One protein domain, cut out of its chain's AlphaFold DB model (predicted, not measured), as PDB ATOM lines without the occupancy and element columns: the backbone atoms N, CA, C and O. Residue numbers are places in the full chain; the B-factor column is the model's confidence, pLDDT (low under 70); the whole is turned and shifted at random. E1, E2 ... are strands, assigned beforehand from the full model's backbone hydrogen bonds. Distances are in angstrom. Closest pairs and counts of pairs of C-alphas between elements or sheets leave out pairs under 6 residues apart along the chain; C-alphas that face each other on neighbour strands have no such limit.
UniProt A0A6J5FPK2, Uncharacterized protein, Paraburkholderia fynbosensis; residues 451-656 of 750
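This is residues 451 to 656 of the 750 residues of an uncharacterized protein of Paraburkholderia fynbosensis (UniProt A0A6J5FPK2). The chain is wound in flat stacked turns, a solenoid whose successive strands lie alternately in one and the other of two walls, and the two sheets stand face to face as a well-formed sandwich. The odd-numbered strands E1 to E15 make one wall and the even-numbered strands E2 to E14 the other. The printed part has 206 residues with no named helix and fifteen named strands, E1 to E15 in that order along the chain; its class is all strand. The sheets run E1 E3 E5 E7 E9 E11 E13 E15 and E2 E4 E6 E8 E10 E12 E14, both all parallel. The whole is compact, with a radius of gyration of the C-alphas of 16.9 A, and flat, spanning 43 by 38 by 15 A.

One sheet begins with E1, residues 451 to 453, an edge strand parallel to E3, residues 471 to 480, at 1 degree; N 451 and O 477 are 2.9 A apart, within hydrogen-bond range. Next across this sheet come E5, 500 to 508, E7, 528 to 536, E9, 556 to 566, E11, 584 to 594, E13, 613 to 619, and the edge strand E15, 641 to 646. E13 and E15 are parallel at 2 degrees, with N 645 and O 617 2.9 A apart. The other sheet, twisted, runs from edge strand E2, 460 to 467, through E4, 487 to 494, E6, 515 to 522, E8, 543 to 550, E10, 570 to 578, and E12, 597 to 606, to edge strand E14, 624 to 633. E2 and E4 are parallel at 2 degrees, with N 463 and O 489 2.8 A apart. The sheets form a sandwich, two sheets face to face, 9.8 A centre to centre, their best planes 5 degrees apart. Across it, the closest C-alphas of E2 and E3 are those of Ala 465 and Ala 476, 5.5 A apart; those of E14 and E15 are Ala 631 and Ala 644, 5.9 A. E1 and E4 are near each other, with 6 pairs of C-alphas within 10 A, while E1 and E15 are apart.

E1 begins at C-alpha 451, (199.772, 144.986, 181.638). E9 and E11, 11 residues each, both measure 32.6 A from first to last C-alpha; E12 measures 29.0 A and E3 28.6 A. E15 ends at C-alpha 646, (182.052, 125.066, 202.795).

The two C-alphas farthest apart, those of Glu 470 and Ala 651, are 51.8 A apart. The printed part has no cut and no long link. Mean pLDDT of the printed part is 81.1; 32 residues are under 70, among them 635 to 641 and 648 to 656.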
ATOM      1  N   VAL A 451     199.364 145.971 182.644       87.06
ATOM      2  CA  VAL A 451     199.772 144.986 181.638       87.06
ATOM      3  C   VAL A 451     198.549 144.215 181.161       87.06
ATOM      4  O   VAL A 451     197.786 143.711 181.984       87.06
ATOM      5  N   ALA A 452     198.371 144.135 179.846       87.81
ATOM      6  CA  ALA A 452     197.418 143.253 179.188       87.81
ATOM      7  C   ALA A 452     198.183 142.303 178.255       87.81
ATOM      8  O   ALA A 452     198.921 142.765 177.384       87.81
ATOM      9  N   ALA A 453     198.023 140.997 178.450       83.19
ATOM     10  CA  ALA A 453     198.613 139.970 177.598       83.19
ATOM     11  C   ALA A 453     197.522 139.007 177.114       83.19
ATOM     12  O   ALA A 453     196.819 138.418 177.935       83.19
ATOM     13  N   VAL A 454     197.371 138.871 175.798       83.44
ATOM     14  CA  VAL A 454     196.362 138.001 175.170       83.44
ATOM     15  C   VAL A 454     197.043 137.173 174.077       83.44
ATOM     16  O   VAL A 454     197.111 137.637 172.941       83.44
ATOM     17  N   PRO A 455     197.642 136.015 174.403       75.50
ATOM     18  CA  PRO A 455     198.162 135.096 173.395       75.50
ATOM     19  C   PRO A 455     197.063 134.207 172.814       75.50
ATOM     20  O   PRO A 455     196.151 133.791 173.532       75.50
ATOM     21  N   ALA A 456     197.177 133.911 171.519       68.06
ATOM     22  CA  ALA A 456     196.171 133.143 170.795       68.06
ATOM     23  C   ALA A 456     196.341 131.612 170.880       68.06
ATOM     24  O   ALA A 456     195.324 130.933 170.809       68.06
ATOM     25  N   THR A 457     197.555 131.071 171.076       69.12
ATOM     26  CA  THR A 457     197.832 129.617 171.214       69.12
ATOM     27  C   THR A 457     199.203 129.354 171.880       69.12
ATOM     28  O   THR A 457     200.123 130.156 171.702       69.12
ATOM     29  N   GLU A 458     199.297 128.293 172.694       61.97
ATOM     30  CA  GLU A 458     200.452 127.718 173.442       61.97
ATOM     31  C   GLU A 458     201.625 128.666 173.766       61.97
ATOM     32  O   GLU A 458     202.747 128.556 173.273       61.97
ATOM     33  N   ALA A 459     201.378 129.666 174.616       69.31
ATOM     34  CA  ALA A 459     202.357 130.712 174.918       69.31
ATOM     35  C   ALA A 459     202.824 130.693 176.377       69.31
ATOM     36  O   ALA A 459     202.018 130.648 177.309       69.31
ATOM     37  N   MET A 460     204.129 130.878 176.603       81.88
ATOM     38  CA  MET A 460     204.630 131.239 177.932       81.88
ATOM     39  C   MET A 460     204.488 132.752 178.135       81.88
ATOM     40  O   MET A 460     205.199 133.547 177.516       81.88
ATOM     41  N   VAL A 461     203.587 133.171 179.024       82.69
ATOM     42  CA  VAL A 461     203.339 134.589 179.327       82.69
ATOM     43  C   VAL A 461     203.872 134.945 180.704       82.69
ATOM     44  O   VAL A 461     203.388 134.447 181.715       82.69
ATOM     45  N   ALA A 462     204.805 135.893 180.761       88.00
ATOM     46  CA  ALA A 462     205.232 136.545 181.992       88.00
ATOM     47  C   ALA A 462     204.802 138.021 181.978       88.00
ATOM     48  O   ALA A 462     205.366 138.844 181.256       88.00
ATOM     49  N   ALA A 463     203.811 138.375 182.793       85.94
ATOM     50  CA  ALA A 463     203.266 139.725 182.889       85.94
ATOM     51  C   ALA A 463     203.520 140.324 184.281       85.94
ATOM     52  O   ALA A 463     203.075 139.783 185.291       85.94
ATOM     53  N   GLN A 464     204.216 141.460 184.347       90.75
ATOM     54  CA  GLN A 464     204.582 142.136 185.595       90.75
ATOM     55  C   GLN A 464     204.160 143.611 185.582       90.75
ATOM     56  O   GLN A 464     204.600 144.380 184.731       90.75
ATOM     57  N   ALA A 465     203.358 144.033 186.557       86.62
ATOM     58  CA  ALA A 465     203.061 145.443 186.811       86.62
ATOM     59  C   ALA A 465     203.607 145.847 188.185       86.62
ATOM     60  O   ALA A 465     203.238 145.240 189.187       86.62
ATOM     61  N   ALA A 466     204.454 146.873 188.242       88.62
ATOM     62  CA  ALA A 466     205.030 147.383 189.483       88.62
ATOM     63  C   ALA A 466     204.777 148.887 189.625       88.62
ATOM     64  O   ALA A 466     204.951 149.644 188.668       88.62
ATOM     65  N   VAL A 467     204.366 149.311 190.818       82.31
ATOM     66  CA  VAL A 467     204.147 150.719 191.159       82.31
ATOM     67  C   VAL A 467     204.784 151.017 192.515       82.31
ATOM     68  O   VAL A 467     204.429 150.360 193.492       82.31
ATOM     69  N   ALA A 468     205.702 151.981 192.566       85.19
ATOM     70  CA  ALA A 468     206.422 152.366 193.784       85.19
ATOM     71  C   ALA A 468     206.715 153.880 193.801       85.19
ATOM     72  O   ALA A 468     207.789 154.285 193.364       85.19
ATOM     73  N   PRO A 469     205.737 154.724 194.172       79.25
ATOM     74  CA  PRO A 469     205.948 156.146 194.382       79.25
ATOM     75  C   PRO A 469     206.292 156.463 195.837       79.25
ATOM     76  O   PRO A 469     205.872 155.738 196.742       79.25
ATOM     77  N   GLU A 470     206.937 157.603 196.072       78.31
ATOM     78  CA  GLU A 470     207.154 158.075 197.444       78.31
ATOM     79  C   GLU A 470     205.845 158.602 198.048       78.31
ATOM     80  O   GLU A 470     205.532 158.324 199.199       78.31
ATOM     81  N   MET A 471     205.007 159.296 197.264       68.62
ATOM     82  CA  MET A 471     203.732 159.857 197.737       68.62
ATOM     83  C   MET A 471     202.521 159.375 196.924       68.62
ATOM     84  O   MET A 471     202.571 159.375 195.701       68.62
ATOM     85  N   ALA A 472     201.407 159.066 197.611       62.25
ATOM     86  CA  ALA A 472     200.025 158.933 197.103       62.25
ATOM     87  C   ALA A 472     199.474 157.542 196.701       62.25
ATOM     88  O   ALA A 472     199.969 156.476 197.065       62.25
ATOM     89  N   GLY A 473     198.317 157.565 196.018       71.06
ATOM     90  CA  GLY A 473     197.542 156.391 195.618       71.06
ATOM     91  C   GLY A 473     198.154 155.640 194.434       71.06
ATOM     92  O   GLY A 473     198.479 156.220 193.397       71.06
ATOM     93  N   THR A 474     198.254 154.319 194.561       77.44
ATOM     94  CA  THR A 474     198.882 153.428 193.584       77.44
ATOM     95  C   THR A 474     197.943 152.349 193.076       77.44
ATOM     96  O   THR A 474     197.140 151.772 193.813       77.44
ATOM     97  N   ALA A 475     198.056 152.036 191.786       80.44
ATOM     98  CA  ALA A 475     197.308 150.954 191.165       80.44
ATOM     99  C   ALA A 475     198.166 150.138 190.183       80.44
ATOM    100  O   ALA A 475     198.379 150.546 189.042       80.44
ATOM    101  N   ALA A 476     198.571 148.935 190.579       78.81
ATOM    102  CA  ALA A 476     199.157 147.933 189.694       78.81
ATOM    103  C   ALA A 476     198.068 146.967 189.206       78.81
ATOM    104  O   ALA A 476     197.325 146.395 190.009       78.81
ATOM    105  N   ARG A 477     197.934 146.780 187.890       85.81
ATOM    106  CA  ARG A 477     196.962 145.852 187.296       85.81
ATOM    107  C   ARG A 477     197.606 144.976 186.232       85.81
ATOM    108  O   ARG A 477     198.229 145.487 185.308       85.81
ATOM    109  N   VAL A 478     197.367 143.674 186.314       79.69
ATOM    110  CA  VAL A 478     197.707 142.711 185.265       79.69
ATOM    111  C   VAL A 478     196.448 141.969 184.839       79.69
ATOM    112  O   VAL A 478     195.693 141.495 185.687       79.69
ATOM    113  N   ALA A 479     196.230 141.879 183.533       86.56
ATOM    114  CA  ALA A 479     195.245 141.008 182.911       86.56
ATOM    115  C   ALA A 479     195.968 140.096 181.914       86.56
ATOM    116  O   ALA A 479     196.641 140.588 181.008       86.56
ATOM    117  N   ALA A 480     195.844 138.786 182.094       81.25
ATOM    118  CA  ALA A 480     196.351 137.790 181.162       81.25
ATOM    119  C   ALA A 480     195.198 136.879 180.733       81.25
ATOM    120  O   ALA A 480     194.523 136.300 181.582       81.25
ATOM    121  N   VAL A 481     194.960 136.767 179.432       82.75
ATOM    122  CA  VAL A 481     193.940 135.875 178.867       82.75
ATOM    123  C   VAL A 481     194.638 134.930 177.902       82.75
ATOM    124  O   VAL A 481     194.659 135.204 176.703       82.75
ATOM    125  N   PRO A 482     195.325 133.896 178.411       76.69
ATOM    126  CA  PRO A 482     195.883 132.887 177.541       76.69
ATOM    127  C   PRO A 482     194.785 131.989 176.979       76.69
ATOM    128  O   PRO A 482     193.913 131.551 177.722       76.69
ATOM    129  N   ALA A 483     194.829 131.727 175.675       70.12
ATOM    130  CA  ALA A 483     193.919 130.793 175.029       70.12
ATOM    131  C   ALA A 483     194.208 129.342 175.476       70.12
ATOM    132  O   ALA A 483     193.686 128.911 176.500       70.12
ATOM    133  N   THR A 484     195.060 128.602 174.774       69.25
ATOM    134  CA  THR A 484     195.269 127.156 174.973       69.25
ATOM    135  C   THR A 484     196.717 126.840 175.379       69.25
ATOM    136  O   THR A 484     197.625 127.552 174.956       69.25
ATOM    137  N   GLU A 485     196.935 125.833 176.233       64.62
ATOM    138  CA  GLU A 485     198.246 125.220 176.565       64.62
ATOM    139  C   GLU A 485     199.354 126.199 176.985       64.62
ATOM    140  O   GLU A 485     200.495 126.185 176.527       64.62
ATOM    141  N   ALA A 486     199.013 127.124 177.879       72.69
ATOM    142  CA  ALA A 486     199.902 128.216 178.252       72.69
ATOM    143  C   ALA A 486     200.365 128.130 179.707       72.69
ATOM    144  O   ALA A 486     199.580 127.917 180.637       72.69
ATOM    145  N   MET A 487     201.642 128.444 179.934       84.00
ATOM    146  CA  MET A 487     202.121 128.812 181.262       84.00
ATOM    147  C   MET A 487     202.026 130.330 181.426       84.00
ATOM    148  O   MET A 487     202.779 131.086 180.812       84.00
ATOM    149  N   ALA A 488     201.111 130.792 182.277       84.75
ATOM    150  CA  ALA A 488     200.905 132.210 182.540       84.75
ATOM    151  C   ALA A 488     201.335 132.580 183.962       84.75
ATOM    152  O   ALA A 488     200.702 132.195 184.942       84.75
ATOM    153  N   ALA A 489     202.386 133.386 184.076       89.19
ATOM    154  CA  ALA A 489     202.820 134.020 185.311       89.19
ATOM    155  C   ALA A 489     202.444 135.510 185.295       89.19
ATOM    156  O   ALA A 489     202.990 136.298 184.525       89.19
ATOM    157  N   ALA A 490     201.527 135.915 186.169       88.31
ATOM    158  CA  ALA A 490     201.055 137.288 186.291       88.31
ATOM    159  C   ALA A 490     201.331 137.836 187.698       88.31
ATOM    160  O   ALA A 490     200.864 137.280 188.693       88.31
ATOM    161  N   GLN A 491     202.075 138.940 187.795       91.94
ATOM    162  CA  GLN A 491     202.442 139.570 189.064       91.94
ATOM    163  C   GLN A 491     202.104 141.065 189.071       91.94
ATOM    164  O   GLN A 491     202.531 141.811 188.193       91.94
ATOM    165  N   ALA A 492     201.375 141.522 190.088       88.69
ATOM    166  CA  ALA A 492     201.130 142.938 190.347       88.69
ATOM    167  C   ALA A 492     201.688 143.321 191.723       88.69
ATOM    168  O   ALA A 492     201.326 142.698 192.718       88.69
ATOM    169  N   ALA A 493     202.525 144.354 191.786       90.00
ATOM    170  CA  ALA A 493     203.097 144.881 193.021       90.00
ATOM    171  C   ALA A 493     202.814 146.385 193.152       90.00
ATOM    172  O   ALA A 493     203.062 147.143 192.214       90.00
ATOM    173  N   ALA A 494     202.298 146.807 194.305       86.81
ATOM    174  CA  ALA A 494     202.072 148.207 194.657       86.81
ATOM    175  C   ALA A 494     202.665 148.484 196.048       86.81
ATOM    176  O   ALA A 494     202.169 147.940 197.035       86.81
ATOM    177  N   ALA A 495     203.718 149.295 196.116       87.00
ATOM    178  CA  ALA A 495     204.443 149.599 197.349       87.00
ATOM    179  C   ALA A 495     204.760 151.104 197.433       87.00
ATOM    180  O   ALA A 495     205.853 151.509 197.048       87.00
ATOM    181  N   PRO A 496     203.783 151.951 197.805       82.69
ATOM    182  CA  PRO A 496     204.048 153.359 198.076       82.69
ATOM    183  C   PRO A 496     204.680 153.553 199.461       82.69
ATOM    184  O   PRO A 496     204.268 152.895 200.418       82.69
ATOM    185  N   GLU A 497     205.620 154.487 199.580       81.44
ATOM    186  CA  GLU A 497     206.260 154.806 200.868       81.44
ATOM    187  C   GLU A 497     205.302 155.590 201.784       81.44
ATOM    188  O   GLU A 497     205.131 155.256 202.961       81.44
ATOM    189  N   MET A 498     204.594 156.596 201.248       76.12
ATOM    190  CA  MET A 498     203.728 157.479 202.040       76.12
ATOM    191  C   MET A 498     202.218 157.244 201.941       76.12
ATOM    192  O   MET A 498     201.696 156.738 200.945       76.12
ATOM    193  N   ALA A 499     201.525 157.629 203.024       59.88
ATOM    194  CA  ALA A 499     200.131 157.324 203.331       59.88
ATOM    195  C   ALA A 499     199.180 157.391 202.116       59.88
ATOM    196  O   ALA A 499     198.837 158.472 201.634       59.88
ATOM    197  N   GLY A 500     198.723 156.238 201.617       73.69
ATOM    198  CA  GLY A 500     197.984 156.154 200.355       73.69
ATOM    199  C   GLY A 500     197.189 154.862 200.164       73.69
ATOM    200  O   GLY A 500     197.248 153.918 200.949       73.69
ATOM    201  N   THR A 501     196.383 154.806 199.099       85.88
ATOM    202  CA  THR A 501     195.694 153.564 198.707       85.88
ATOM    203  C   THR A 501     196.605 152.767 197.781       85.88
ATOM    204  O   THR A 501     196.844 153.212 196.664       85.88
ATOM    205  N   ALA A 502     197.068 151.588 198.196       85.38
ATOM    206  CA  ALA A 502     197.862 150.686 197.368       85.38
ATOM    207  C   ALA A 502     197.010 149.548 196.818       85.38
ATOM    208  O   ALA A 502     196.564 148.684 197.566       85.38
ATOM    209  N   VAL A 503     196.766 149.520 195.508       88.44
ATOM    210  CA  VAL A 503     195.919 148.501 194.874       88.44
ATOM    211  C   VAL A 503     196.726 147.653 193.898       88.44
ATOM    212  O   VAL A 503     197.099 148.123 192.829       88.44
ATOM    213  N   ALA A 504     196.892 146.368 194.197       88.19
ATOM    214  CA  ALA A 504     197.419 145.374 193.266       88.19
ATOM    215  C   ALA A 504     196.288 144.450 192.794       88.19
ATOM    216  O   ALA A 504     195.577 143.857 193.608       88.19
ATOM    217  N   ARG A 505     196.083 144.329 191.478       90.56
ATOM    218  CA  ARG A 505     195.078 143.430 190.890       90.56
ATOM    219  C   ARG A 505     195.690 142.541 189.823       90.56
ATOM    220  O   ARG A 505     196.338 143.042 188.912       90.56
ATOM    221  N   VAL A 506     195.392 141.252 189.891       89.75
ATOM    222  CA  VAL A 506     195.702 140.289 188.838       89.75
ATOM    223  C   VAL A 506     194.426 139.569 188.423       89.75
ATOM    224  O   VAL A 506     193.680 139.096 189.279       89.75
ATOM    225  N   ALA A 507     194.178 139.502 187.119       90.31
ATOM    226  CA  ALA A 507     193.152 138.666 186.513       90.31
ATOM    227  C   ALA A 507     193.819 137.729 185.499       90.31
ATOM    228  O   ALA A 507     194.519 138.208 184.606       90.31
ATOM    229  N   VAL A 508     193.620 136.421 185.649       85.81
ATOM    230  CA  VAL A 508     194.090 135.415 184.688       85.81
ATOM    231  C   VAL A 508     192.909 134.559 184.246       85.81
ATOM    232  O   VAL A 508     192.215 134.001 185.094       85.81
ATOM    233  N   VAL A 509     192.667 134.467 182.940       86.94
ATOM    234  CA  VAL A 509     191.577 133.665 182.359       86.94
ATOM    235  C   VAL A 509     192.163 132.725 181.302       86.94
ATOM    236  O   VAL A 509     192.265 133.132 180.147       86.94
ATOM    237  N   PRO A 510     192.631 131.526 181.692       80.88
ATOM    238  CA  PRO A 510     193.063 130.496 180.750       80.88
ATOM    239  C   PRO A 510     191.883 129.771 180.094       80.88
ATOM    240  O   PRO A 510     190.941 129.408 180.803       80.88
ATOM    241  N   ALA A 511     191.946 129.515 178.781       72.75
ATOM    242  CA  ALA A 511     190.885 128.798 178.067       72.75
ATOM    243  C   ALA A 511     191.005 127.261 178.158       72.75
ATOM    244  O   ALA A 511     189.991 126.634 178.436       72.75
ATOM    245  N   THR A 512     192.184 126.640 178.008       71.19
ATOM    246  CA  THR A 512     192.363 125.165 178.142       71.19
ATOM    247  C   THR A 512     193.803 124.763 178.529       71.19
ATOM    248  O   THR A 512     194.743 125.472 178.171       71.19
ATOM    249  N   GLU A 513     193.977 123.658 179.271       63.22
ATOM    250  CA  GLU A 513     195.257 122.969 179.586       63.22
ATOM    251  C   GLU A 513     196.412 123.877 180.065       63.22
ATOM    252  O   GLU A 513     197.549 123.817 179.599       63.22
ATOM    253  N   ALA A 514     196.136 124.785 181.009       74.62
ATOM    254  CA  ALA A 514     197.073 125.851 181.373       74.62
ATOM    255  C   ALA A 514     197.511 125.837 182.842       74.62
ATOM    256  O   ALA A 514     196.721 125.679 183.778       74.62
ATOM    257  N   THR A 515     198.793 126.139 183.059       85.44
ATOM    258  CA  THR A 515     199.318 126.465 184.390       85.44
ATOM    259  C   THR A 515     199.284 127.976 184.601       85.44
ATOM    260  O   THR A 515     200.021 128.725 183.960       85.44
ATOM    261  N   ALA A 516     198.466 128.444 185.545       86.56
ATOM    262  CA  ALA A 516     198.323 129.858 185.874       86.56
ATOM    263  C   ALA A 516     198.888 130.172 187.264       86.56
ATOM    264  O   ALA A 516     198.373 129.712 188.281       86.56
ATOM    265  N   VAL A 517     199.909 131.027 187.333       91.00
ATOM    266  CA  VAL A 517     200.448 131.585 188.578       91.00
ATOM    267  C   VAL A 517     200.116 133.072 188.642       91.00
ATOM    268  O   VAL A 517     200.684 133.882 187.916       91.00
ATOM    269  N   ALA A 518     199.224 133.454 189.549       89.75
ATOM    270  CA  ALA A 518     198.775 134.828 189.732       89.75
ATOM    271  C   ALA A 518     199.149 135.343 191.128       89.75
ATOM    272  O   ALA A 518     198.762 134.752 192.138       89.75
ATOM    273  N   GLN A 519     199.890 136.450 191.207       93.62
ATOM    274  CA  GLN A 519     200.330 137.044 192.472       93.62
ATOM    275  C   GLN A 519     200.041 138.547 192.527       93.62
ATOM    276  O   GLN A 519     200.486 139.302 191.669       93.62
ATOM    277  N   ALA A 520     199.331 138.998 193.556       90.31
ATOM    278  CA  ALA A 520     199.124 140.415 193.839       90.31
ATOM    279  C   ALA A 520     199.713 140.761 195.210       90.31
ATOM    280  O   ALA A 520     199.340 140.138 196.202       90.31
ATOM    281  N   THR A 521     200.572 141.774 195.271       91.94
ATOM    282  CA  THR A 521     201.189 142.268 196.507       91.94
ATOM    283  C   THR A 521     200.925 143.763 196.659       91.94
ATOM    284  O   THR A 521     201.248 144.539 195.763       91.94
ATOM    285  N   ALA A 522     200.346 144.171 197.786       87.88
ATOM    286  CA  ALA A 522     200.169 145.568 198.172       87.88
ATOM    287  C   ALA A 522     200.825 145.795 199.543       87.88
ATOM    288  O   ALA A 522     200.363 145.223 200.529       87.88
ATOM    289  N   ALA A 523     201.895 146.583 199.601       87.06
ATOM    290  CA  ALA A 523     202.692 146.790 200.812       87.06
ATOM    291  C   ALA A 523     203.083 148.270 200.965       87.06
ATOM    292  O   ALA A 523     204.175 148.647 200.553       87.06
ATOM    293  N   PRO A 524     202.164 149.133 201.434       83.88
ATOM    294  CA  PRO A 524     202.490 150.518 201.749       83.88
ATOM    295  C   PRO A 524     203.220 150.622 203.098       83.88
ATOM    296  O   PRO A 524     202.834 149.939 204.046       83.88
ATOM    297  N   GLU A 525     204.212 151.502 203.211       82.19
ATOM    298  CA  GLU A 525     204.989 151.648 204.453       82.19
ATOM    299  C   GLU A 525     204.208 152.454 205.511       82.19
ATOM    300  O   GLU A 525     203.822 151.925 206.553       82.19
ATOM    301  N   THR A 526     203.868 153.724 205.256       73.38
ATOM    302  CA  THR A 526     203.542 154.639 206.377       73.38
ATOM    303  C   THR A 526     202.067 154.951 206.670       73.38
ATOM    304  O   THR A 526     201.812 155.599 207.678       73.38
ATOM    305  N   ALA A 527     201.087 154.472 205.896       58.56
ATOM    306  CA  ALA A 527     199.666 154.294 206.287       58.56
ATOM    307  C   ALA A 527     198.778 154.074 205.049       58.56
ATOM    308  O   ALA A 527     199.142 154.396 203.923       58.56
ATOM    309  N   GLY A 528     197.558 153.576 205.245       73.81
ATOM    310  CA  GLY A 528     196.511 153.619 204.219       73.81
ATOM    311  C   GLY A 528     195.912 152.267 203.846       73.81
ATOM    312  O   GLY A 528     195.925 151.306 204.614       73.81
ATOM    313  N   THR A 529     195.254 152.209 202.691       87.38
ATOM    314  CA  THR A 529     194.450 151.050 202.281       87.38
ATOM    315  C   THR A 529     195.242 150.179 201.309       87.38
ATOM    316  O   THR A 529     195.366 150.518 200.136       87.38
ATOM    317  N   ALA A 530     195.755 149.042 201.778       87.44
ATOM    318  CA  ALA A 530     196.445 148.040 200.973       87.44
ATOM    319  C   ALA A 530     195.446 146.990 200.471       87.44
ATOM    320  O   ALA A 530     194.866 146.244 201.254       87.44
ATOM    321  N   VAL A 531     195.231 146.905 199.162       90.12
ATOM    322  CA  VAL A 531     194.268 145.995 198.538       90.12
ATOM    323  C   VAL A 531     194.969 145.132 197.499       90.12
ATOM    324  O   VAL A 531     195.266 145.591 196.399       90.12
ATOM    325  N   ALA A 532     195.142 143.852 197.805       90.25
ATOM    326  CA  ALA A 532     195.601 142.847 196.854       90.25
ATOM    327  C   ALA A 532     194.415 141.994 196.392       90.25
ATOM    328  O   ALA A 532     193.700 141.413 197.209       90.25
ATOM    329  N   ARG A 533     194.178 141.915 195.079       91.94
ATOM    330  CA  ARG A 533     193.119 141.084 194.490       91.94
ATOM    331  C   ARG A 533     193.674 140.176 193.411       91.94
ATOM    332  O   ARG A 533     194.331 140.649 192.489       91.94
ATOM    333  N   VAL A 534     193.331 138.899 193.487       91.94
ATOM    334  CA  VAL A 534     193.596 137.928 192.430       91.94
ATOM    335  C   VAL A 534     192.287 137.276 192.011       91.94
ATOM    336  O   VAL A 534     191.537 136.811 192.865       91.94
ATOM    337  N   ALA A 535     192.020 137.259 190.710       92.00
ATOM    338  CA  ALA A 535     190.948 136.497 190.089       92.00
ATOM    339  C   ALA A 535     191.564 135.522 189.080       92.00
ATOM    340  O   ALA A 535     192.310 135.952 188.201       92.00
ATOM    341  N   VAL A 536     191.276 134.230 189.213       88.69
ATOM    342  CA  VAL A 536     191.690 133.211 188.240       88.69
ATOM    343  C   VAL A 536     190.463 132.425 187.798       88.69
ATOM    344  O   VAL A 536     189.717 131.941 188.647       88.69
ATOM    345  N   VAL A 537     190.240 132.320 186.490       89.50
ATOM    346  CA  VAL A 537     189.106 131.582 185.910       89.50
ATOM    347  C   VAL A 537     189.624 130.601 184.857       89.50
ATOM    348  O   VAL A 537     189.650 130.963 183.684       89.50
ATOM    349  N   PRO A 538     190.119 129.413 185.248       84.50
ATOM    350  CA  PRO A 538     190.491 128.362 184.310       84.50
ATOM    351  C   PRO A 538     189.251 127.630 183.798       84.50
ATOM    352  O   PRO A 538     188.374 127.281 184.592       84.50
ATOM    353  N   ALA A 539     189.199 127.383 182.489       77.44
ATOM    354  CA  ALA A 539     188.113 126.613 181.893       77.44
ATOM    355  C   ALA A 539     188.302 125.097 182.093       77.44
ATOM    356  O   ALA A 539     187.544 124.518 182.863       77.44
ATOM    357  N   MET A 540     189.307 124.458 181.486       79.62
ATOM    358  CA  MET A 540     189.489 122.994 181.577       79.62
ATOM    359  C   MET A 540     190.943 122.608 181.870       79.62
ATOM    360  O   MET A 540     191.852 123.264 181.360       79.62
ATOM    361  N   GLU A 541     191.139 121.576 182.698       78.44
ATOM    362  CA  GLU A 541     192.429 120.904 182.944       78.44
ATOM    363  C   GLU A 541     193.565 121.852 183.358       78.44
ATOM    364  O   GLU A 541     194.578 122.019 182.682       78.44
ATOM    365  N   ALA A 542     193.398 122.542 184.487       81.75
ATOM    366  CA  ALA A 542     194.317 123.612 184.863       81.75
ATOM    367  C   ALA A 542     194.896 123.473 186.269       81.75
ATOM    368  O   ALA A 542     194.205 123.169 187.247       81.75
ATOM    369  N   MET A 543     196.171 123.842 186.388       88.44
ATOM    370  CA  MET A 543     196.801 124.125 187.671       88.44
ATOM    371  C   MET A 543     196.798 125.637 187.918       88.44
ATOM    372  O   MET A 543     197.526 126.393 187.275       88.44
ATOM    373  N   ALA A 544     196.015 126.091 188.895       88.56
ATOM    374  CA  ALA A 544     195.911 127.496 189.269       88.56
ATOM    375  C   ALA A 544     196.540 127.763 190.643       88.56
ATOM    376  O   ALA A 544     196.073 127.277 191.671       88.56
ATOM    377  N   VAL A 545     197.566 128.611 190.694       92.62
ATOM    378  CA  VAL A 545     198.158 129.124 191.933       92.62
ATOM    379  C   VAL A 545     197.867 130.615 192.044       92.62
ATOM    380  O   VAL A 545     198.466 131.433 191.353       92.62
ATOM    381  N   ALA A 546     196.984 130.990 192.963       91.38
ATOM    382  CA  ALA A 546     196.574 132.369 193.197       91.38
ATOM    383  C   ALA A 546     197.031 132.848 194.581       91.38
ATOM    384  O   ALA A 546     196.683 132.253 195.601       91.38
ATOM    385  N   ARG A 547     197.804 133.940 194.646       94.38
ATOM    386  CA  ARG A 547     198.281 134.536 195.904       94.38
ATOM    387  C   ARG A 547     197.987 136.029 195.972       94.38
ATOM    388  O   ARG A 547     198.461 136.787 195.138       94.38
ATOM    389  N   ALA A 548     197.265 136.462 196.997       91.50
ATOM    390  CA  ALA A 548     197.096 137.873 197.329       91.50
ATOM    391  C   ALA A 548     197.762 138.167 198.677       91.50
ATOM    392  O   ALA A 548     197.467 137.485 199.659       91.50
ATOM    393  N   THR A 549     198.613 139.186 198.736       92.56
ATOM    394  CA  THR A 549     199.286 139.641 199.955       92.56
ATOM    395  C   THR A 549     199.054 141.138 200.139       92.56
ATOM    396  O   THR A 549     199.410 141.922 199.266       92.56
ATOM    397  N   ALA A 550     198.465 141.536 201.262       89.06
ATOM    398  CA  ALA A 550     198.320 142.925 201.679       89.06
ATOM    399  C   ALA A 550     199.031 143.108 203.027       89.06
ATOM    400  O   ALA A 550     198.591 142.537 204.022       89.06
ATOM    401  N   ALA A 551     200.135 143.848 203.057       88.00
ATOM    402  CA  ALA A 551     200.979 143.997 204.243       88.00
ATOM    403  C   ALA A 551     201.392 145.464 204.426       88.00
ATOM    404  O   ALA A 551     202.483 145.835 204.005       88.00
ATOM    405  N   PRO A 552     200.497 146.323 204.943       84.19
ATOM    406  CA  PRO A 552     200.884 147.664 205.351       84.19
ATOM    407  C   PRO A 552     201.738 147.598 206.628       84.19
ATOM    408  O   PRO A 552     201.370 146.880 207.559       84.19
ATOM    409  N   GLU A 553     202.845 148.335 206.694       82.69
ATOM    410  CA  GLU A 553     203.675 148.361 207.912       82.69
ATOM    411  C   GLU A 553     202.958 149.150 209.021       82.69
ATOM    412  O   GLU A 553     202.758 148.673 210.137       82.69
ATOM    413  N   MET A 554     202.438 150.336 208.700       79.50
ATOM    414  CA  MET A 554     201.721 151.180 209.662       79.50
ATOM    415  C   MET A 554     200.186 151.029 209.618       79.50
ATOM    416  O   MET A 554     199.615 150.173 208.937       79.50
ATOM    417  N   ALA A 555     199.493 151.871 210.396       62.09
ATOM    418  CA  ALA A 555     198.044 151.846 210.564       62.09
ATOM    419  C   ALA A 555     197.280 151.945 209.228       62.09
ATOM    420  O   ALA A 555     197.515 152.839 208.409       62.09
ATOM    421  N   GLY A 556     196.336 151.029 208.994       78.44
ATOM    422  CA  GLY A 556     195.693 150.934 207.686       78.44
ATOM    423  C   GLY A 556     194.620 149.861 207.538       78.44
ATOM    424  O   GLY A 556     194.280 149.138 208.467       78.44
ATOM    425  N   THR A 557     194.051 149.765 206.339       88.38
ATOM    426  CA  THR A 557     193.142 148.672 205.960       88.38
ATOM    427  C   THR A 557     193.884 147.730 205.025       88.38
ATOM    428  O   THR A 557     194.198 148.118 203.903       88.38
ATOM    429  N   ALA A 558     194.159 146.504 205.459       88.25
ATOM    430  CA  ALA A 558     194.799 145.467 204.657       88.25
ATOM    431  C   ALA A 558     193.743 144.486 204.140       88.25
ATOM    432  O   ALA A 558     193.188 143.713 204.910       88.25
ATOM    433  N   ALA A 559     193.465 144.480 202.839       90.62
ATOM    434  CA  ALA A 559     192.505 143.578 202.213       90.62
ATOM    435  C   ALA A 559     193.179 142.705 201.147       90.62
ATOM    436  O   ALA A 559     193.481 143.164 200.044       90.62
ATOM    437  N   ALA A 560     193.350 141.419 201.437       91.50
ATOM    438  CA  ALA A 560     193.787 140.416 200.474       91.50
ATOM    439  C   ALA A 560     192.594 139.562 200.039       91.50
ATOM    440  O   ALA A 560     191.934 138.933 200.865       91.50
ATOM    441  N   ARG A 561     192.293 139.528 198.739       92.88
ATOM    442  CA  ARG A 561     191.170 138.761 198.183       92.88
ATOM    443  C   ARG A 561     191.631 137.870 197.041       92.88
ATOM    444  O   ARG A 561     192.239 138.350 196.090       92.88
ATOM    445  N   VAL A 562     191.288 136.593 197.113       92.19
ATOM    446  CA  VAL A 562     191.485 135.629 196.031       92.19
ATOM    447  C   VAL A 562     190.131 135.060 195.629       92.19
ATOM    448  O   VAL A 562     189.387 134.599 196.490       92.19
ATOM    449  N   ALA A 563     189.824 135.105 194.339       93.12
ATOM    450  CA  ALA A 563     188.681 134.442 193.728       93.12
ATOM    451  C   ALA A 563     189.196 133.462 192.669       93.12
ATOM    452  O   ALA A 563     189.942 133.864 191.777       93.12
ATOM    453  N   VAL A 564     188.821 132.191 192.779       89.19
ATOM    454  CA  VAL A 564     189.137 131.169 191.779       89.19
ATOM    455  C   VAL A 564     187.842 130.488 191.349       89.19
ATOM    456  O   VAL A 564     187.108 129.990 192.196       89.19
ATOM    457  N   VAL A 565     187.547 130.488 190.054       90.12
ATOM    458  CA  VAL A 565     186.386 129.793 189.481       90.12
ATOM    459  C   VAL A 565     186.921 128.720 188.553       90.12
ATOM    460  O   VAL A 565     187.534 129.068 187.556       90.12
ATOM    461  N   LEU A 566     186.742 127.450 188.909       85.88
ATOM    462  CA  LEU A 566     187.220 126.304 188.134       85.88
ATOM    463  C   LEU A 566     186.029 125.655 187.432       85.88
ATOM    464  O   LEU A 566     185.027 125.398 188.103       85.88
ATOM    465  N   ALA A 567     186.130 125.360 186.135       81.38
ATOM    466  CA  ALA A 567     185.095 124.574 185.462       81.38
ATOM    467  C   ALA A 567     185.299 123.065 185.701       81.38
ATOM    468  O   ALA A 567     184.589 122.489 186.526       81.38
ATOM    469  N   THR A 568     186.284 122.433 185.063       81.75
ATOM    470  CA  THR A 568     186.467 120.967 185.093       81.75
ATOM    471  C   THR A 568     187.915 120.559 185.363       81.75
ATOM    472  O   THR A 568     188.841 121.196 184.861       81.75
ATOM    473  N   GLU A 569     188.088 119.517 186.185       81.94
ATOM    474  CA  GLU A 569     189.357 118.817 186.455       81.94
ATOM    475  C   GLU A 569     190.541 119.744 186.765       81.94
ATOM    476  O   GLU A 569     191.518 119.844 186.025       81.94
ATOM    477  N   ALA A 570     190.463 120.475 187.880       82.88
ATOM    478  CA  ALA A 570     191.469 121.488 188.198       82.88
ATOM    479  C   ALA A 570     192.077 121.347 189.593       82.88
ATOM    480  O   ALA A 570     191.404 121.069 190.590       82.88
ATOM    481  N   MET A 571     193.371 121.656 189.686       88.38
ATOM    482  CA  MET A 571     194.054 121.850 190.960       88.38
ATOM    483  C   MET A 571     194.189 123.346 191.244       88.38
ATOM    484  O   MET A 571     194.897 124.064 190.538       88.38
ATOM    485  N   ALA A 572     193.562 123.824 192.320       88.81
ATOM    486  CA  ALA A 572     193.652 125.217 192.743       88.81
ATOM    487  C   ALA A 572     194.331 125.366 194.105       88.81
ATOM    488  O   ALA A 572     193.860 124.851 195.117       88.81
ATOM    489  N   VAL A 573     195.389 126.173 194.152       92.62
ATOM    490  CA  VAL A 573     196.001 126.660 195.390       92.62
ATOM    491  C   VAL A 573     195.735 128.155 195.511       92.62
ATOM    492  O   VAL A 573     196.371 128.973 194.849       92.62
ATOM    493  N   ALA A 574     194.812 128.527 196.393       91.06
ATOM    494  CA  ALA A 574     194.404 129.906 196.624       91.06
ATOM    495  C   ALA A 574     194.851 130.377 198.013       91.06
ATOM    496  O   ALA A 574     194.458 129.809 199.031       91.06
ATOM    497  N   ARG A 575     195.661 131.440 198.082       93.69
ATOM    498  CA  ARG A 575     196.154 132.001 199.345       93.69
ATOM    499  C   ARG A 575     195.933 133.506 199.434       93.69
ATOM    500  O   ARG A 575     196.480 134.256 198.635       93.69
ATOM    501  N   ALA A 576     195.215 133.954 200.455       91.12
ATOM    502  CA  ALA A 576     195.097 135.364 200.815       91.12
ATOM    503  C   ALA A 576     195.824 135.624 202.138       91.12
ATOM    504  O   ALA A 576     195.578 134.926 203.119       91.12
ATOM    505  N   THR A 577     196.708 136.617 202.176       91.75
ATOM    506  CA  THR A 577     197.444 137.028 203.377       91.75
ATOM    507  C   THR A 577     197.236 138.515 203.622       91.75
ATOM    508  O   THR A 577     197.608 139.313 202.771       91.75
ATOM    509  N   ALA A 578     196.661 138.891 204.763       87.94
ATOM    510  CA  ALA A 578     196.561 140.281 205.205       87.94
ATOM    511  C   ALA A 578     197.328 140.442 206.523       87.94
ATOM    512  O   ALA A 578     196.957 139.826 207.513       87.94
ATOM    513  N   ALA A 579     198.418 141.199 206.547       86.94
ATOM    514  CA  ALA A 579     199.286 141.308 207.719       86.94
ATOM    515  C   ALA A 579     199.676 142.772 207.960       86.94
ATOM    516  O   ALA A 579     200.761 143.165 207.545       86.94
ATOM    517  N   PRO A 580     198.791 143.589 208.560       82.25
ATOM    518  CA  PRO A 580     199.214 144.876 209.094       82.25
ATOM    519  C   PRO A 580     200.109 144.654 210.317       82.25
ATOM    520  O   PRO A 580     199.743 143.858 211.184       82.25
ATOM    521  N   GLU A 581     201.250 145.338 210.405       81.75
ATOM    522  CA  GLU A 581     202.110 145.226 211.598       81.75
ATOM    523  C   GLU A 581     201.545 146.029 212.782       81.75
ATOM    524  O   GLU A 581     201.704 145.647 213.942       81.75
ATOM    525  N   MET A 582     200.816 147.113 212.494       80.62
ATOM    526  CA  MET A 582     200.216 148.009 213.489       80.62
ATOM    527  C   MET A 582     198.671 147.982 213.495       80.62
ATOM    528  O   MET A 582     198.025 147.130 212.885       80.62
ATOM    529  N   ALA A 583     198.047 148.900 214.244       69.69
ATOM    530  CA  ALA A 583     196.594 149.004 214.392       69.69
ATOM    531  C   ALA A 583     195.881 149.260 213.048       69.69
ATOM    532  O   ALA A 583     196.057 150.299 212.421       69.69
ATOM    533  N   GLY A 584     195.030 148.332 212.610       79.88
ATOM    534  CA  GLY A 584     194.309 148.444 211.345       79.88
ATOM    535  C   GLY A 584     193.322 147.309 211.054       79.88
ATOM    536  O   GLY A 584     193.414 146.220 211.611       79.88
ATOM    537  N   THR A 585     192.358 147.528 210.162       86.56
ATOM    538  CA  THR A 585     191.453 146.435 209.765       86.56
ATOM    539  C   THR A 585     192.173 145.490 208.809       86.56
ATOM    540  O   THR A 585     192.756 145.921 207.814       86.56
ATOM    541  N   ALA A 586     192.149 144.191 209.098       86.56
ATOM    542  CA  ALA A 586     192.806 143.183 208.277       86.56
ATOM    543  C   ALA A 586     191.795 142.155 207.784       86.56
ATOM    544  O   ALA A 586     191.158 141.453 208.566       86.56
ATOM    545  N   GLU A 587     191.665 142.036 206.471       90.00
ATOM    546  CA  GLU A 587     190.730 141.143 205.817       90.00
ATOM    547  C   GLU A 587     191.455 140.254 204.802       90.00
ATOM    548  O   GLU A 587     191.934 140.717 203.769       90.00
ATOM    549  N   ALA A 588     191.470 138.947 205.054       89.62
ATOM    550  CA  ALA A 588     191.884 137.946 204.082       89.62
ATOM    551  C   ALA A 588     190.656 137.141 203.639       89.62
ATOM    552  O   ALA A 588     190.035 136.465 204.457       89.62
ATOM    553  N   ARG A 589     190.301 137.195 202.351       90.81
ATOM    554  CA  ARG A 589     189.213 136.393 201.766       90.81
ATOM    555  C   ARG A 589     189.723 135.481 200.664       90.81
ATOM    556  O   ARG A 589     190.395 135.938 199.743       90.81
ATOM    557  N   VAL A 590     189.322 134.220 200.714       91.69
ATOM    558  CA  VAL A 590     189.467 133.274 199.610       91.69
ATOM    559  C   VAL A 590     188.084 132.756 199.240       91.69
ATOM    560  O   VAL A 590     187.374 132.261 200.108       91.69
ATOM    561  N   ALA A 591     187.708 132.890 197.973       92.31
ATOM    562  CA  ALA A 591     186.506 132.310 197.393       92.31
ATOM    563  C   ALA A 591     186.922 131.348 196.277       92.31
ATOM    564  O   ALA A 591     187.611 131.768 195.345       92.31
ATOM    565  N   VAL A 592     186.536 130.077 196.374       88.19
ATOM    566  CA  VAL A 592     186.770 129.088 195.316       88.19
ATOM    567  C   VAL A 592     185.450 128.437 194.923       88.19
ATOM    568  O   VAL A 592     184.718 127.956 195.786       88.19
ATOM    569  N   VAL A 593     185.145 128.432 193.629       90.56
ATOM    570  CA  VAL A 593     183.941 127.809 193.065       90.56
ATOM    571  C   VAL A 593     184.384 126.765 192.042       90.56
ATOM    572  O   VAL A 593     184.681 127.140 190.908       90.56
ATOM    573  N   PRO A 594     184.521 125.488 192.434       85.88
ATOM    574  CA  PRO A 594     184.743 124.399 191.491       85.88
ATOM    575  C   PRO A 594     183.418 123.836 190.961       85.88
ATOM    576  O   PRO A 594     182.500 123.589 191.747       85.88
ATOM    577  N   ALA A 595     183.315 123.620 189.644       81.50
ATOM    578  CA  ALA A 595     182.077 123.138 189.026       81.50
ATOM    579  C   ALA A 595     181.921 121.603 189.028       81.50
ATOM    580  O   ALA A 595     180.793 121.125 189.071       81.50
ATOM    581  N   THR A 596     183.005 120.824 189.018       81.88
ATOM    582  CA  THR A 596     182.929 119.346 189.001       81.88
ATOM    583  C   THR A 596     184.008 118.713 189.881       81.88
ATOM    584  O   THR A 596     183.835 118.686 191.101       81.88
ATOM    585  N   GLU A 597     185.108 118.258 189.277       82.69
ATOM    586  CA  GLU A 597     186.226 117.561 189.905       82.69
ATOM    587  C   GLU A 597     187.374 118.535 190.167       82.69
ATOM    588  O   GLU A 597     187.957 119.115 189.249       82.69
ATOM    589  N   ALA A 598     187.688 118.781 191.438       83.38
ATOM    590  CA  ALA A 598     188.776 119.691 191.771       83.38
ATOM    591  C   ALA A 598     189.463 119.354 193.089       83.38
ATOM    592  O   ALA A 598     188.816 119.110 194.111       83.38
ATOM    593  N   MET A 599     190.790 119.473 193.096       87.44
ATOM    594  CA  MET A 599     191.556 119.546 194.334       87.44
ATOM    595  C   MET A 599     191.783 121.013 194.698       87.44
ATOM    596  O   MET A 599     192.536 121.730 194.035       87.44
ATOM    597  N   VAL A 600     191.150 121.467 195.778       87.56
ATOM    598  CA  VAL A 600     191.209 122.865 196.218       87.56
ATOM    599  C   VAL A 600     191.941 122.976 197.547       87.56
ATOM    600  O   VAL A 600     191.483 122.479 198.573       87.56
ATOM    601  N   VAL A 601     193.040 123.727 197.557       91.69
ATOM    602  CA  VAL A 601     193.725 124.175 198.772       91.69
ATOM    603  C   VAL A 601     193.511 125.677 198.926       91.69
ATOM    604  O   VAL A 601     194.140 126.487 198.247       91.69
ATOM    605  N   ALA A 602     192.632 126.064 199.846       89.50
ATOM    606  CA  ALA A 602     192.269 127.452 200.102       89.50
ATOM    607  C   ALA A 602     192.755 127.896 201.488       89.50
ATOM    608  O   ALA A 602     192.384 127.321 202.511       89.50
ATOM    609  N   ARG A 603     193.575 128.951 201.546       92.06
ATOM    610  CA  ARG A 603     194.123 129.484 202.798       92.06
ATOM    611  C   ARG A 603     193.938 130.992 202.918       92.06
ATOM    612  O   ARG A 603     194.521 131.748 202.149       92.06
ATOM    613  N   ALA A 604     193.212 131.434 203.938       90.44
ATOM    614  CA  ALA A 604     193.158 132.833 204.350       90.44
ATOM    615  C   ALA A 604     193.950 133.009 205.650       90.44
ATOM    616  O   ALA A 604     193.669 132.353 206.650       90.44
ATOM    617  N   THR A 605     194.955 133.876 205.637       89.69
ATOM    618  CA  THR A 605     195.807 134.177 206.790       89.69
ATOM    619  C   THR A 605     195.740 135.658 207.112       89.69
ATOM    620  O   THR A 605     196.013 136.479 206.241       89.69
ATOM    621  N   VAL A 606     195.428 135.987 208.361       85.81
ATOM    622  CA  VAL A 606     195.575 137.333 208.904       85.81
ATOM    623  C   VAL A 606     196.693 137.329 209.947       85.81
ATOM    624  O   VAL A 606     196.671 136.498 210.859       85.81
ATOM    625  N   GLY A 607     197.699 138.186 209.754       84.38
ATOM    626  CA  GLY A 607     198.864 138.316 210.636       84.38
ATOM    627  C   GLY A 607     198.524 138.929 212.003       84.38
ATOM    628  O   GLY A 607     197.430 139.472 212.165       84.38
ATOM    629  N   PRO A 608     199.426 138.809 212.995       75.56
ATOM    630  CA  PRO A 608     199.260 139.445 214.302       75.56
ATOM    631  C   PRO A 608     199.288 140.969 214.156       75.56
ATOM    632  O   PRO A 608     200.246 141.511 213.623       75.56
ATOM    633  N   GLY A 609     198.238 141.634 214.639       72.69
ATOM    634  CA  GLY A 609     198.093 143.087 214.634       72.69
ATOM    635  C   GLY A 609     197.055 143.530 215.670       72.69
ATOM    636  O   GLY A 609     196.222 142.741 216.118       72.69
ATOM    637  N   MET A 610     197.101 144.798 216.072       64.81
ATOM    638  CA  MET A 610     196.336 145.349 217.208       64.81
ATOM    639  C   MET A 610     194.850 145.649 216.910       64.81
ATOM    640  O   MET A 610     194.273 146.538 217.533       64.81
ATOM    641  N   ALA A 611     194.212 145.001 215.930       64.81
ATOM    642  CA  ALA A 611     192.923 145.476 215.411       64.81
ATOM    643  C   ALA A 611     192.048 144.388 214.766       64.81
ATOM    644  O   ALA A 611     192.406 143.219 214.760       64.81
ATOM    645  N   VAL A 612     190.861 144.769 214.274       73.38
ATOM    646  CA  VAL A 612     189.828 143.842 213.778       73.38
ATOM    647  C   VAL A 612     190.368 142.966 212.648       73.38
ATOM    648  O   VAL A 612     190.699 143.453 211.564       73.38
ATOM    649  N   THR A 613     190.396 141.660 212.897       78.44
ATOM    650  CA  THR A 613     190.867 140.651 211.953       78.44
ATOM    651  C   THR A 613     189.705 139.809 211.429       78.44
ATOM    652  O   THR A 613     188.872 139.297 212.180       78.44
ATOM    653  N   ALA A 614     189.650 139.648 210.107       84.62
ATOM    654  CA  ALA A 614     188.697 138.784 209.429       84.62
ATOM    655  C   ALA A 614     189.420 137.870 208.436       84.62
ATOM    656  O   ALA A 614     189.892 138.309 207.386       84.62
ATOM    657  N   ALA A 615     189.468 136.575 208.741       85.44
ATOM    658  CA  ALA A 615     189.941 135.551 207.815       85.44
ATOM    659  C   ALA A 615     188.739 134.727 207.344       85.44
ATOM    660  O   ALA A 615     188.089 134.056 208.149       85.44
ATOM    661  N   ARG A 616     188.430 134.785 206.044       88.19
ATOM    662  CA  ARG A 616     187.300 134.067 205.445       88.19
ATOM    663  C   ARG A 616     187.743 133.165 204.307       88.19
ATOM    664  O   ARG A 616     188.397 133.617 203.369       88.19
ATOM    665  N   VAL A 617     187.333 131.905 204.366       88.00
ATOM    666  CA  VAL A 617     187.440 130.966 203.247       88.00
ATOM    667  C   VAL A 617     186.037 130.489 202.902       88.00
ATOM    668  O   VAL A 617     185.357 129.929 203.756       88.00
ATOM    669  N   ALA A 618     185.612 130.734 201.668       89.12
ATOM    670  CA  ALA A 618     184.368 130.238 201.105       89.12
ATOM    671  C   ALA A 618     184.694 129.288 199.952       89.12
ATOM    672  O   ALA A 618     185.341 129.694 198.986       89.12
ATOM    673  N   VAL A 619     184.263 128.035 200.057       84.31
ATOM    674  CA  VAL A 619     184.344 127.076 198.950       84.31
ATOM    675  C   VAL A 619     182.941 126.560 198.665       84.31
ATOM    676  O   VAL A 619     182.268 126.088 199.581       84.31
ATOM    677  N   VAL A 620     182.488 126.699 197.420       87.00
ATOM    678  CA  VAL A 620     181.154 126.265 196.972       87.00
ATOM    679  C   VAL A 620     181.332 125.136 195.956       87.00
ATOM    680  O   VAL A 620     181.393 125.417 194.760       87.00
ATOM    681  N   PRO A 621     181.524 123.884 196.409       78.81
ATOM    682  CA  PRO A 621     181.649 122.741 195.514       78.81
ATOM    683  C   PRO A 621     180.298 122.351 194.913       78.81
ATOM    684  O   PRO A 621     179.307 122.303 195.638       78.81
ATOM    685  N   ALA A 622     180.271 122.053 193.612       72.62
ATOM    686  CA  ALA A 622     179.064 121.619 192.907       72.62
ATOM    687  C   ALA A 622     178.877 120.084 192.857       72.62
ATOM    688  O   ALA A 622     177.745 119.634 193.027       72.62
ATOM    689  N   MET A 623     179.943 119.283 192.692       77.44
ATOM    690  CA  MET A 623     179.853 117.806 192.701       77.44
ATOM    691  C   MET A 623     180.948 117.121 193.538       77.44
ATOM    692  O   MET A 623     180.695 116.780 194.690       77.44
ATOM    693  N   GLU A 624     182.160 116.941 193.000       78.62
ATOM    694  CA  GLU A 624     183.197 116.056 193.560       78.62
ATOM    695  C   GLU A 624     184.520 116.805 193.784       78.62
ATOM    696  O   GLU A 624     185.496 116.665 193.054       78.62
ATOM    697  N   ALA A 625     184.575 117.645 194.819       77.94
ATOM    698  CA  ALA A 625     185.791 118.390 195.143       77.94
ATOM    699  C   ALA A 625     186.422 117.914 196.455       77.94
ATOM    700  O   ALA A 625     185.777 117.928 197.508       77.94
ATOM    701  N   MET A 626     187.721 117.605 196.422       84.38
ATOM    702  CA  MET A 626     188.520 117.459 197.637       84.38
ATOM    703  C   MET A 626     188.982 118.846 198.088       84.38
ATOM    704  O   MET A 626     189.825 119.484 197.451       84.38
ATOM    705  N   VAL A 627     188.430 119.323 199.206       84.75
ATOM    706  CA  VAL A 627     188.651 120.692 199.687       84.75
ATOM    707  C   VAL A 627     189.424 120.701 201.002       84.75
ATOM    708  O   VAL A 627     188.951 120.232 202.035       84.75
ATOM    709  N   VAL A 628     190.587 121.353 200.986       87.31
ATOM    710  CA  VAL A 628     191.341 121.741 202.181       87.31
ATOM    711  C   VAL A 628     191.210 123.250 202.367       87.31
ATOM    712  O   VAL A 628     191.897 124.040 201.719       87.31
ATOM    713  N   ALA A 629     190.329 123.663 203.278       86.62
ATOM    714  CA  ALA A 629     190.093 125.064 203.610       86.62
ATOM    715  C   ALA A 629     190.681 125.412 204.986       86.62
ATOM    716  O   ALA A 629     190.406 124.749 205.985       86.62
ATOM    717  N   ARG A 630     191.479 126.484 205.057       88.12
ATOM    718  CA  ARG A 630     192.062 126.976 206.311       88.12
ATOM    719  C   ARG A 630     191.963 128.493 206.422       88.12
ATOM    720  O   ARG A 630     192.633 129.219 205.692       88.12
ATOM    721  N   ALA A 631     191.195 128.967 207.395       86.56
ATOM    722  CA  ALA A 631     191.207 130.355 207.837       86.56
ATOM    723  C   ALA A 631     191.999 130.454 209.149       86.56
ATOM    724  O   ALA A 631     191.751 129.697 210.082       86.56
ATOM    725  N   THR A 632     192.978 131.351 209.216       86.00
ATOM    726  CA  THR A 632     193.736 131.634 210.442       86.00
ATOM    727  C   THR A 632     193.792 133.134 210.656       86.00
ATOM    728  O   THR A 632     194.359 133.831 209.815       86.00
ATOM    729  N   ALA A 633     193.258 133.606 211.776       81.62
ATOM    730  CA  ALA A 633     193.473 134.954 212.281       81.62
ATOM    731  C   ALA A 633     194.319 134.860 213.555       81.62
ATOM    732  O   ALA A 633     194.025 134.050 214.434       81.62
ATOM    733  N   ALA A 634     195.403 135.632 213.628       78.94
ATOM    734  CA  ALA A 634     196.149 135.785 214.870       78.94
ATOM    735  C   ALA A 634     195.283 136.510 215.923       78.94
ATOM    736  O   ALA A 634     194.414 137.303 215.543       78.94
ATOM    737  N   PRO A 635     195.494 136.243 217.227       67.75
ATOM    738  CA  PRO A 635     194.753 136.914 218.285       67.75
ATOM    739  C   PRO A 635     194.977 138.425 218.188       67.75
ATOM    740  O   PRO A 635     196.116 138.891 218.192       67.75
ATOM    741  N   ALA A 636     193.880 139.166 218.076       64.25
ATOM    742  CA  ALA A 636     193.861 140.617 218.122       64.25
ATOM    743  C   ALA A 636     193.202 141.085 219.421       64.25
ATOM    744  O   ALA A 636     192.481 140.333 220.078       64.25
ATOM    745  N   THR A 637     193.420 142.348 219.774       63.62
ATOM    746  CA  THR A 637     192.805 143.008 220.937       63.62
ATOM    747  C   THR A 637     191.283 143.158 220.816       63.62
ATOM    748  O   THR A 637     190.613 143.386 221.820       63.62
ATOM    749  N   VAL A 638     190.723 143.009 219.610       54.88
ATOM    750  CA  VAL A 638     189.285 143.105 219.315       54.88
ATOM    751  C   VAL A 638     188.825 141.838 218.587       54.88
ATOM    752  O   VAL A 638     189.556 141.307 217.753       54.88
ATOM    753  N   VAL A 639     187.617 141.367 218.928       56.00
ATOM    754  CA  VAL A 639     186.977 140.100 218.517       56.00
ATOM    755  C   VAL A 639     187.392 139.631 217.105       56.00
ATOM    756  O   VAL A 639     186.982 140.243 216.115       56.00
ATOM    757  N   PRO A 640     188.166 138.536 216.979       63.69
ATOM    758  CA  PRO A 640     188.513 137.962 215.684       63.69
ATOM    759  C   PRO A 640     187.298 137.272 215.050       63.69
ATOM    760  O   PRO A 640     186.648 136.431 215.672       63.69
ATOM    761  N   ALA A 641     187.013 137.573 213.781       68.81
ATOM    762  CA  ALA A 641     185.996 136.873 212.998       68.81
ATOM    763  C   ALA A 641     186.671 135.880 212.042       68.81
ATOM    764  O   ALA A 641     187.106 136.236 210.943       68.81
ATOM    765  N   THR A 642     186.747 134.613 212.447       71.69
ATOM    766  CA  THR A 642     187.280 133.536 211.602       71.69
ATOM    767  C   THR A 642     186.118 132.711 211.063       71.69
ATOM    768  O   THR A 642     185.330 132.189 211.842       71.69
ATOM    769  N   ALA A 643     185.992 132.593 209.740       74.31
ATOM    770  CA  ALA A 643     184.944 131.786 209.121       74.31
ATOM    771  C   ALA A 643     185.515 130.951 207.971       74.31
ATOM    772  O   ALA A 643     186.030 131.486 206.990       74.31
ATOM    773  N   ALA A 644     185.404 129.631 208.077       71.12
ATOM    774  CA  ALA A 644     185.607 128.723 206.959       71.12
ATOM    775  C   ALA A 644     184.251 128.093 206.638       71.12
ATOM    776  O   ALA A 644     183.761 127.256 207.389       71.12
ATOM    777  N   THR A 645     183.624 128.550 205.558       78.31
ATOM    778  CA  THR A 645     182.329 128.049 205.100       78.31
ATOM    779  C   THR A 645     182.547 127.212 203.852       78.31
ATOM    780  O   THR A 645     182.935 127.736 202.806       78.31
ATOM    781  N   VAL A 646     182.289 125.915 203.961       68.75
ATOM    782  CA  VAL A 646     182.052 125.066 202.795       68.75
ATOM    783  C   VAL A 646     180.541 124.955 202.668       68.75
ATOM    784  O   VAL A 646     179.894 124.521 203.616       68.75
ATOM    785  N   VAL A 647     179.976 125.422 201.555       72.38
ATOM    786  CA  VAL A 647     178.535 125.296 201.286       72.38
ATOM    787  C   VAL A 647     178.355 124.019 200.468       72.38
ATOM    788  O   VAL A 647     178.703 124.035 199.290       72.38
ATOM    789  N   PRO A 648     177.907 122.898 201.059       51.25
ATOM    790  CA  PRO A 648     177.786 121.651 200.315       51.25
ATOM    791  C   PRO A 648     176.634 121.756 199.310       51.25
ATOM    792  O   PRO A 648     175.498 121.986 199.719       51.25
ATOM    793  N   ALA A 649     176.910 121.574 198.013       50.00
ATOM    794  CA  ALA A 649     175.853 121.351 197.023       50.00
ATOM    795  C   ALA A 649     175.423 119.874 196.999       50.00
ATOM    796  O   ALA A 649     174.230 119.608 196.983       50.00
ATOM    797  N   THR A 650     176.361 118.924 197.106       50.84
ATOM    798  CA  THR A 650     176.130 117.480 197.328       50.84
ATOM    799  C   THR A 650     177.493 116.787 197.533       50.84
ATOM    800  O   THR A 650     178.486 117.265 197.004       50.84
ATOM    801  N   ALA A 651     177.568 115.722 198.346       47.62
ATOM    802  CA  ALA A 651     178.691 114.760 198.466       47.62
ATOM    803  C   ALA A 651     180.165 115.262 198.597       47.62
ATOM    804  O   ALA A 651     181.082 114.585 198.144       47.62
ATOM    805  N   ALA A 652     180.450 116.380 199.279       49.56
ATOM    806  CA  ALA A 652     181.837 116.824 199.516       49.56
ATOM    807  C   ALA A 652     182.465 116.223 200.798       49.56
ATOM    808  O   ALA A 652     181.937 116.404 201.899       49.56
ATOM    809  N   THR A 653     183.638 115.584 200.698       53.28
ATOM    810  CA  THR A 653     184.476 115.202 201.852       53.28
ATOM    811  C   THR A 653     185.235 116.420 202.377       53.28
ATOM    812  O   THR A 653     186.286 116.815 201.872       53.28
ATOM    813  N   VAL A 654     184.690 117.047 203.418       53.69
ATOM    814  CA  VAL A 654     185.315 118.193 204.085       53.69
ATOM    815  C   VAL A 654     186.214 117.697 205.215       53.69
ATOM    816  O   VAL A 654     185.746 117.007 206.118       53.69
ATOM    817  N   VAL A 655     187.490 118.095 205.215       56.97
ATOM    818  CA  VAL A 655     188.382 117.945 206.378       56.97
ATOM    819  C   VAL A 655     188.469 119.300 207.094       56.97
ATOM    820  O   VAL A 655     189.319 120.128 206.744       56.97
ATOM    821  N   PRO A 656     187.589 119.599 208.068       53.12
ATOM    822  CA  PRO A 656     187.651 120.860 208.794       53.12
ATOM    823  C   PRO A 656     188.882 120.879 209.712       53.12
ATOM    824  O   PRO A 656     188.946 120.199 210.732       53.12
TER     825      PRO A 656